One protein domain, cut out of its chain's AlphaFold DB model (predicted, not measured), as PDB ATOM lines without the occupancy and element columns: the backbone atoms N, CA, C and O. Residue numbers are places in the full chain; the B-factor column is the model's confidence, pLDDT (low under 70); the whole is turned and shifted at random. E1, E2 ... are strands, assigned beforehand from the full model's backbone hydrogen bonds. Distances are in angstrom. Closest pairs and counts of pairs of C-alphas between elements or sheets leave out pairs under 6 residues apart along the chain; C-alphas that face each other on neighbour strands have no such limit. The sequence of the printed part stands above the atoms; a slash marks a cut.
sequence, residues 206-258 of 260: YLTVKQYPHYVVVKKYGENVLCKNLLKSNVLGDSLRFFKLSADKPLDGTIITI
ATOM      1  N   TYR A 206     155.370 202.415 118.367       83.88
ATOM      2  CA  TYR A 206     154.568 202.278 119.576       83.88
ATOM      3  C   TYR A 206     154.078 203.643 120.048       83.88
ATOM      4  O   TYR A 206     154.736 204.661 119.844       83.88
ATOM      5  N   LEU A 207     152.924 203.667 120.708       84.56
ATOM      6  CA  LEU A 207     152.388 204.876 121.331       84.56
ATOM      7  C   LEU A 207     152.895 204.967 122.777       84.56
ATOM      8  O   LEU A 207     152.726 204.015 123.540       84.56
ATOM      9  N   THR A 208     153.489 206.090 123.180       82.31
ATOM     10  CA  THR A 208     153.817 206.335 124.596       82.31
ATOM     11  C   THR A 208     152.602 206.806 125.382       82.31
ATOM     12  O   THR A 208     151.669 207.387 124.834       82.31
ATOM     13  N   VAL A 209     152.608 206.589 126.696       76.69
ATOM     14  CA  VAL A 209     151.594 207.160 127.590       76.69
ATOM     15  C   VAL A 209     152.053 208.558 128.015       76.69
ATOM     16  O   VAL A 209     153.071 208.680 128.686       76.69
ATOM     17  N   LYS A 210     151.318 209.635 127.694       74.50
ATOM     18  CA  LYS A 210     151.737 211.026 128.006       74.50
ATOM     19  C   LYS A 210     152.034 211.279 129.490       74.50
ATOM     20  O   LYS A 210     152.939 212.038 129.814       74.50
ATOM     21  N   GLN A 211     151.304 210.621 130.392       72.69
ATOM     22  CA  GLN A 211     151.533 210.705 131.843       72.69
ATOM     23  C   GLN A 211     152.741 209.880 132.316       72.69
ATOM     24  O   GLN A 211     153.280 210.133 133.389       72.69
ATOM     25  N   TYR A 212     153.171 208.905 131.517       78.81
ATOM     26  CA  TYR A 212     154.251 207.980 131.826       78.81
ATOM     27  C   TYR A 212     155.115 207.767 130.571       78.81
ATOM     28  O   TYR A 212     155.030 206.712 129.945       78.81
ATOM     29  N   PRO A 213     155.955 208.748 130.183       76.88
ATOM     30  CA  PRO A 213     156.678 208.738 128.902       76.88
ATOM     31  C   PRO A 213     157.667 207.573 128.762       76.88
ATOM     32  O   PRO A 213     158.066 207.220 127.657       76.88
ATOM     33  N   HIS A 214     158.032 206.942 129.879       84.50
ATOM     34  CA  HIS A 214     158.828 205.719 129.921       84.50
ATOM     35  C   HIS A 214     158.009 204.451 129.663       84.50
ATOM     36  O   HIS A 214     158.535 203.363 129.826       84.50
ATOM     37  N   TYR A 215     156.727 204.544 129.315       84.06
ATOM     38  CA  TYR A 215     155.888 203.388 129.026       84.06
ATOM     39  C   TYR A 215     155.290 203.498 127.634       84.06
ATOM     40  O   TYR A 215     154.728 204.525 127.253       84.06
ATOM     41  N   VAL A 216     155.384 202.397 126.901       86.31
ATOM     42  CA  VAL A 216     154.813 202.238 125.569       86.31
ATOM     43  C   VAL A 216     153.684 201.234 125.595       86.31
ATOM     44  O   VAL A 216     153.776 200.200 126.255       86.31
ATOM     45  N   VAL A 217     152.613 201.536 124.876       85.25
ATOM     46  CA  VAL A 217     151.480 200.639 124.681       85.25
ATOM     47  C   VAL A 217     151.903 199.541 123.716       85.25
ATOM     48  O   VAL A 217     152.170 199.819 122.552       85.25
ATOM     49  N   VAL A 218     151.957 198.303 124.204       83.44
ATOM     50  CA  VAL A 218     152.218 197.115 123.371       83.44
ATOM     51  C   VAL A 218     150.924 196.403 122.990       83.44
ATOM     52  O   VAL A 218     150.886 195.671 122.009       83.44
ATOM     53  N   LYS A 219     149.845 196.592 123.764       79.31
ATOM     54  CA  LYS A 219     148.541 196.008 123.441       79.31
ATOM     55  C   LYS A 219     147.388 196.766 124.079       79.31
ATOM     56  O   LYS A 219     147.523 197.311 125.174       79.31
ATOM     57  N   LYS A 220     146.238 196.754 123.406       76.38
ATOM     58  CA  LYS A 220     144.978 197.320 123.894       76.38
ATOM     59  C   LYS A 220     143.905 196.236 123.955       76.38
ATOM     60  O   LYS A 220     143.687 195.525 122.980       76.38
ATOM     61  N   TYR A 221     143.218 196.168 125.087       73.75
ATOM     62  CA  TYR A 221     142.143 195.233 125.400       73.75
ATOM     63  C   TYR A 221     140.929 196.020 125.898       73.75
ATOM     64  O   TYR A 221     140.783 196.278 127.093       73.75
ATOM     65  N   GLY A 222     140.089 196.476 124.964       71.62
ATOM     66  CA  GLY A 222     138.963 197.357 125.281       71.62
ATOM     67  C   GLY A 222     139.437 198.657 125.941       71.62
ATOM     68  O   GLY A 222     140.158 199.444 125.322       71.62
ATOM     69  N   GLU A 223     139.044 198.861 127.199       72.50
ATOM     70  CA  GLU A 223     139.477 199.987 128.039       72.50
ATOM     71  C   GLU A 223     140.856 199.779 128.672       72.50
ATOM     72  O   GLU A 223     141.447 200.724 129.171       72.50
ATOM     73  N   ASN A 224     141.403 198.570 128.680       76.06
ATOM     74  CA  ASN A 224     142.696 198.314 129.300       76.06
ATOM     75  C   ASN A 224     143.810 198.444 128.266       76.06
ATOM     76  O   ASN A 224     143.691 197.968 127.136       76.06
ATOM     77  N   VAL A 225     144.927 199.042 128.661       82.69
ATOM     78  CA  VAL A 225     146.168 198.981 127.897       82.69
ATOM     79  C   VAL A 225     147.263 198.340 128.705       82.69
ATOM     80  O   VAL A 225     147.415 198.546 129.911       82.69
ATOM     81  N   LEU A 226     148.023 197.535 127.988       82.81
ATOM     82  CA  LEU A 226     149.149 196.808 128.499       82.81
ATOM     83  C   LEU A 226     150.392 197.475 127.931       82.81
ATOM     84  O   LEU A 226     150.545 197.638 126.715       82.81
ATOM     85  N   CYS A 227     151.246 197.914 128.845       84.75
ATOM     86  CA  CYS A 227     152.402 198.723 128.534       84.75
ATOM     87  C   CYS A 227     153.688 198.054 129.000       84.75
ATOM     88  O   CYS A 227     153.732 197.432 130.064       84.75
ATOM     89  N   LYS A 228     154.751 198.255 128.225       85.75
ATOM     90  CA  LYS A 228     156.120 197.912 128.611       85.75
ATOM     91  C   LYS A 228     156.931 199.165 128.880       85.75
ATOM     92  O   LYS A 228     156.641 200.227 128.334       85.75
ATOM     93  N   ASN A 229     157.934 199.036 129.741       86.81
ATOM     94  CA  ASN A 229     158.870 200.120 130.009       86.81
ATOM     95  C   ASN A 229     159.796 200.324 128.802       86.81
ATOM     96  O   ASN A 229     160.218 199.360 128.167       86.81
ATOM     97  N   LEU A 230     160.104 201.574 128.498       84.25
ATOM     98  CA  LEU A 230     161.023 202.002 127.465       84.25
ATOM     99  C   LEU A 230     162.353 202.368 128.121       84.25
ATOM    100  O   LEU A 230     162.459 203.347 128.864       84.25
ATOM    101  N   LEU A 231     163.384 201.582 127.831       82.94
ATOM    102  CA  LEU A 231     164.741 201.847 128.292       82.94
ATOM    103  C   LEU A 231     165.380 202.973 127.463       82.94
ATOM    104  O   LEU A 231     164.971 203.244 126.336       82.94
ATOM    105  N   LYS A 232     166.427 203.617 128.001       77.25
ATOM    106  CA  LYS A 232     167.117 204.762 127.359       77.25
ATOM    107  C   LYS A 232     167.642 204.477 125.942       77.25
ATOM    108  O   LYS A 232     167.858 205.413 125.184       77.25
ATOM    109  N   SER A 233     167.840 203.211 125.589       73.81
ATOM    110  CA  SER A 233     168.257 202.744 124.262       73.81
ATOM    111  C   SER A 233     167.094 202.540 123.279       73.81
ATOM    112  O   SER A 233     167.287 201.916 122.243       73.81
ATOM    113  N   ASN A 234     165.886 203.020 123.595       74.44
ATOM    114  CA  ASN A 234     164.642 202.694 122.889       74.44
ATOM    115  C   ASN A 234     164.324 201.192 122.864       74.44
ATOM    116  O   ASN A 234     163.556 200.745 122.027       74.44
ATOM    117  N   VAL A 235     164.867 200.409 123.797       78.56
ATOM    118  CA  VAL A 235     164.589 198.973 123.924       78.56
ATOM    119  C   VAL A 235     163.423 198.749 124.888       78.56
ATOM    120  O   VAL A 235     163.300 199.441 125.902       78.56
ATOM    121  N   LEU A 236     162.573 197.764 124.589       80.38
ATOM    122  CA  LEU A 236     161.501 197.327 125.483       80.38
ATOM    123  C   LEU A 236     162.086 196.589 126.693       80.38
ATOM    124  O   LEU A 236     162.750 195.569 126.538       80.38
ATOM    125  N   GLY A 237     161.808 197.082 127.896       79.94
ATOM    126  CA  GLY A 237     162.120 196.393 129.144       79.94
ATOM    127  C   GLY A 237     161.120 195.281 129.481       79.94
ATOM    128  O   GLY A 237     160.035 195.177 128.900       79.94
ATOM    129  N   ASP A 238     161.468 194.471 130.479       76.44
ATOM    130  CA  ASP A 238     160.669 193.308 130.889       76.44
ATOM    131  C   ASP A 238     159.475 193.666 131.777       76.44
ATOM    132  O   ASP A 238     158.509 192.908 131.869       76.44
ATOM    133  N   SER A 239     159.502 194.836 132.422       77.94
ATOM    134  CA  SER A 239     158.426 195.245 133.322       77.94
ATOM    135  C   SER A 239     157.136 195.540 132.555       77.94
ATOM    136  O   SER A 239     157.095 196.443 131.712       77.94
ATOM    137  N   LEU A 240     156.079 194.825 132.926       80.06
ATOM    138  CA  LEU A 240     154.722 195.016 132.435       80.06
ATOM    139  C   LEU A 240     153.916 195.895 133.390       80.06
ATOM    140  O   LEU A 240     153.948 195.702 134.606       80.06
ATOM    141  N   ARG A 241     153.166 196.851 132.838       81.25
ATOM    142  CA  ARG A 241     152.179 197.638 133.584       81.25
ATOM    143  C   ARG A 241     150.842 197.685 132.871       81.25
ATOM    144  O   ARG A 241     150.773 197.708 131.645       81.25
ATOM    145  N   PHE A 242     149.795 197.750 133.680       77.62
ATOM    146  CA  PHE A 242     148.419 197.897 133.240       77.62
ATOM    147  C   PHE A 242     147.939 199.306 133.522       77.62
ATOM    148  O   PHE A 242     148.088 199.802 134.639       77.62
ATOM    149  N   PHE A 243     147.329 199.924 132.518       78.25
ATOM    150  CA  PHE A 243     146.599 201.169 132.689       78.25
ATOM    151  C   PHE A 243     145.170 200.967 132.206       78.25
ATOM    152  O   PHE A 243     144.939 200.417 131.129       78.25
ATOM    153  N   LYS A 244     144.205 201.420 133.004       76.06
ATOM    154  CA  LYS A 244     142.813 201.506 132.573       76.06
ATOM    155  C   LYS A 244     142.595 202.869 131.925       76.06
ATOM    156  O   LYS A 244     142.877 203.898 132.537       76.06
ATOM    157  N   LEU A 245     142.105 202.874 130.696       70.56
ATOM    158  CA  LEU A 245     141.639 204.066 130.008       70.56
ATOM    159  C   LEU A 245     140.311 204.476 130.626       70.56
ATOM    160  O   LEU A 245     139.345 203.719 130.604       70.56
ATOM    161  N   SER A 246     140.256 205.680 131.181       64.31
ATOM    162  CA  SER A 246     138.978 206.324 131.464       64.31
ATOM    163  C   SER A 246     138.315 206.692 130.137       64.31
ATOM    164  O   SER A 246     138.980 207.292 129.292       64.31
ATOM    165  N   ALA A 247     137.023 206.392 129.978       58.16
ATOM    166  CA  ALA A 247     136.241 206.721 128.781       58.16
ATOM    167  C   ALA A 247     136.380 208.198 128.346       58.16
ATOM    168  O   ALA A 247     136.379 208.490 127.153       58.16
ATOM    169  N   ASP A 248     136.613 209.101 129.304       56.16
ATOM    170  CA  ASP A 248     136.701 210.552 129.086       56.16
ATOM    171  C   ASP A 248     138.113 211.076 128.761       56.16
ATOM    172  O   ASP A 248     138.300 212.275 128.556       56.16
ATOM    173  N   LYS A 249     139.138 210.210 128.731       60.41
ATOM    174  CA  LYS A 249     140.507 210.601 128.356       60.41
ATOM    175  C   LYS A 249     141.068 209.606 127.344       60.41
ATOM    176  O   LYS A 249     141.524 208.535 127.753       60.41
ATOM    177  N   PRO A 250     141.062 209.931 126.036       60.50
ATOM    178  CA  PRO A 250     141.757 209.104 125.063       60.50
ATOM    179  C   PRO A 250     143.236 208.993 125.442       60.50
ATOM    180  O   PRO A 250     143.799 209.867 126.105       60.50
ATOM    181  N   LEU A 251     143.856 207.890 125.023       64.12
ATOM    182  CA  LEU A 251     145.300 207.710 125.122       64.12
ATOM    183  C   LEU A 251     145.975 208.781 124.275       64.12
ATOM    184  O   LEU A 251     146.094 208.653 123.062       64.12
ATOM    185  N   ASP A 252     146.362 209.855 124.941       63.94
ATOM    186  CA  ASP A 252     147.139 210.925 124.356       63.94
ATOM    187  C   ASP A 252     148.611 210.569 124.570       63.94
ATOM    188  O   ASP A 252     149.011 210.155 125.667       63.94
ATOM    189  N   GLY A 253     149.406 210.639 123.510       67.00
ATOM    190  CA  GLY A 253     150.720 210.013 123.483       67.00
ATOM    191  C   GLY A 253     151.534 210.408 122.266       67.00
ATOM    192  O   GLY A 253     150.993 210.885 121.271       67.00
ATOM    193  N   THR A 254     152.842 210.193 122.340       73.19
ATOM    194  CA  THR A 254     153.746 210.431 121.212       73.19
ATOM    195  C   THR A 254     154.061 209.093 120.560       73.19
ATOM    196  O   THR A 254     154.395 208.127 121.251       73.19
ATOM    197  N   ILE A 255     153.963 209.015 119.233       79.31
ATOM    198  CA  ILE A 255     154.423 207.833 118.500       79.31
ATOM    199  C   ILE A 255     155.948 207.818 118.559       79.31
ATOM    200  O   ILE A 255     156.598 208.799 118.197       79.31
ATOM    201  N   ILE A 256     156.510 206.705 119.010       77.06
ATOM    202  CA  ILE A 256     157.946 206.467 119.002       77.06
ATOM    203  C   ILE A 256     158.274 205.264 118.128       77.06
ATOM    204  O   ILE A 256     157.505 204.303 118.049       77.06
ATOM    205  N   THR A 257     159.445 205.304 117.506       79.69
ATOM    206  CA  THR A 257     159.992 204.177 116.754       79.69
ATOM    207  C   THR A 257     161.102 203.540 117.571       79.69
ATOM    208  O   THR A 257     162.057 204.210 117.965       79.69
ATOM    209  N   ILE A 258     160.970 202.246 117.832       75.12
ATOM    210  CA  ILE A 258     161.975 201.449 118.523       75.12
ATOM    211  C   ILE A 258     162.959 200.910 117.484       75.12
ATOM    212  O   ILE A 258     162.586 200.149 116.586       75.12
TER     213      ILE A 258
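AT A GLANCE: This is residues 206 to 258 of the 260 residues of an uncharacterized protein of Mucilaginibacter paludis DSM 18603 (UniProt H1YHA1). A single small sheet of five strands, strongly twisted and open, is wound from the long hairpin E3 and E4 at one edge to the short strand E5 at the other, with the sharply bent E2 in its middle. The link after E4, residues 245 to 254, loops back to the far edge of the sheet. The printed part has 53 residues with five named strands, E1 to E5 in chain order, and no named helix; the sheet's order is E4, E3, E2, E1, E5, all antiparallel, and the class is all strand. The whole is compact, with a radius of gyration of the C-alphas of 10.5 A, yet elongated, spanning 33 by 19 by 15 A.

IN THESE COORDINATES: E2 is residues 212 to 221, 18.7 A long, and bends by 81 degrees at residue 215. E3 is residues 224 to 230, 18.8 A. E4 is residues 236 to 244, 20.4 A, and bends by 82 degrees at residue 239. E1 is residues 206 to 209, from C-alpha 206 at (154.568, 202.278, 119.576). E5 is residues 255 to 257, ending at C-alpha 257 at (159.992, 204.177, 116.754).

HOW THE PARTS SIT: E1 to E4 form a meander, each strand the antiparallel neighbour of the one before. E2 and E3 are a hairpin at 140 degrees, with N 230 and O 214 2.7 A apart. E3 and E4 are a hairpin at 151 degrees, with N 227 and O 241 at 2.8 A. E1 and E2 are a hairpin at 117 degrees, with N 217 and O 207 at 2.8 A. E1 is staggered, pairing with E2 over residues 207 to 209 and with E5 over 206 to 207, where N 256 and O 206 are 2.8 A apart. The edge strands E4 and E5 are apart.

THE WHOLE: The C-alphas farthest apart, of Ser 233 and Asp 248, are 32.9 A apart. The printed part has no cut and no long link. Mean pLDDT of the printed part is 76.5; residues 246 to 253 are under 70.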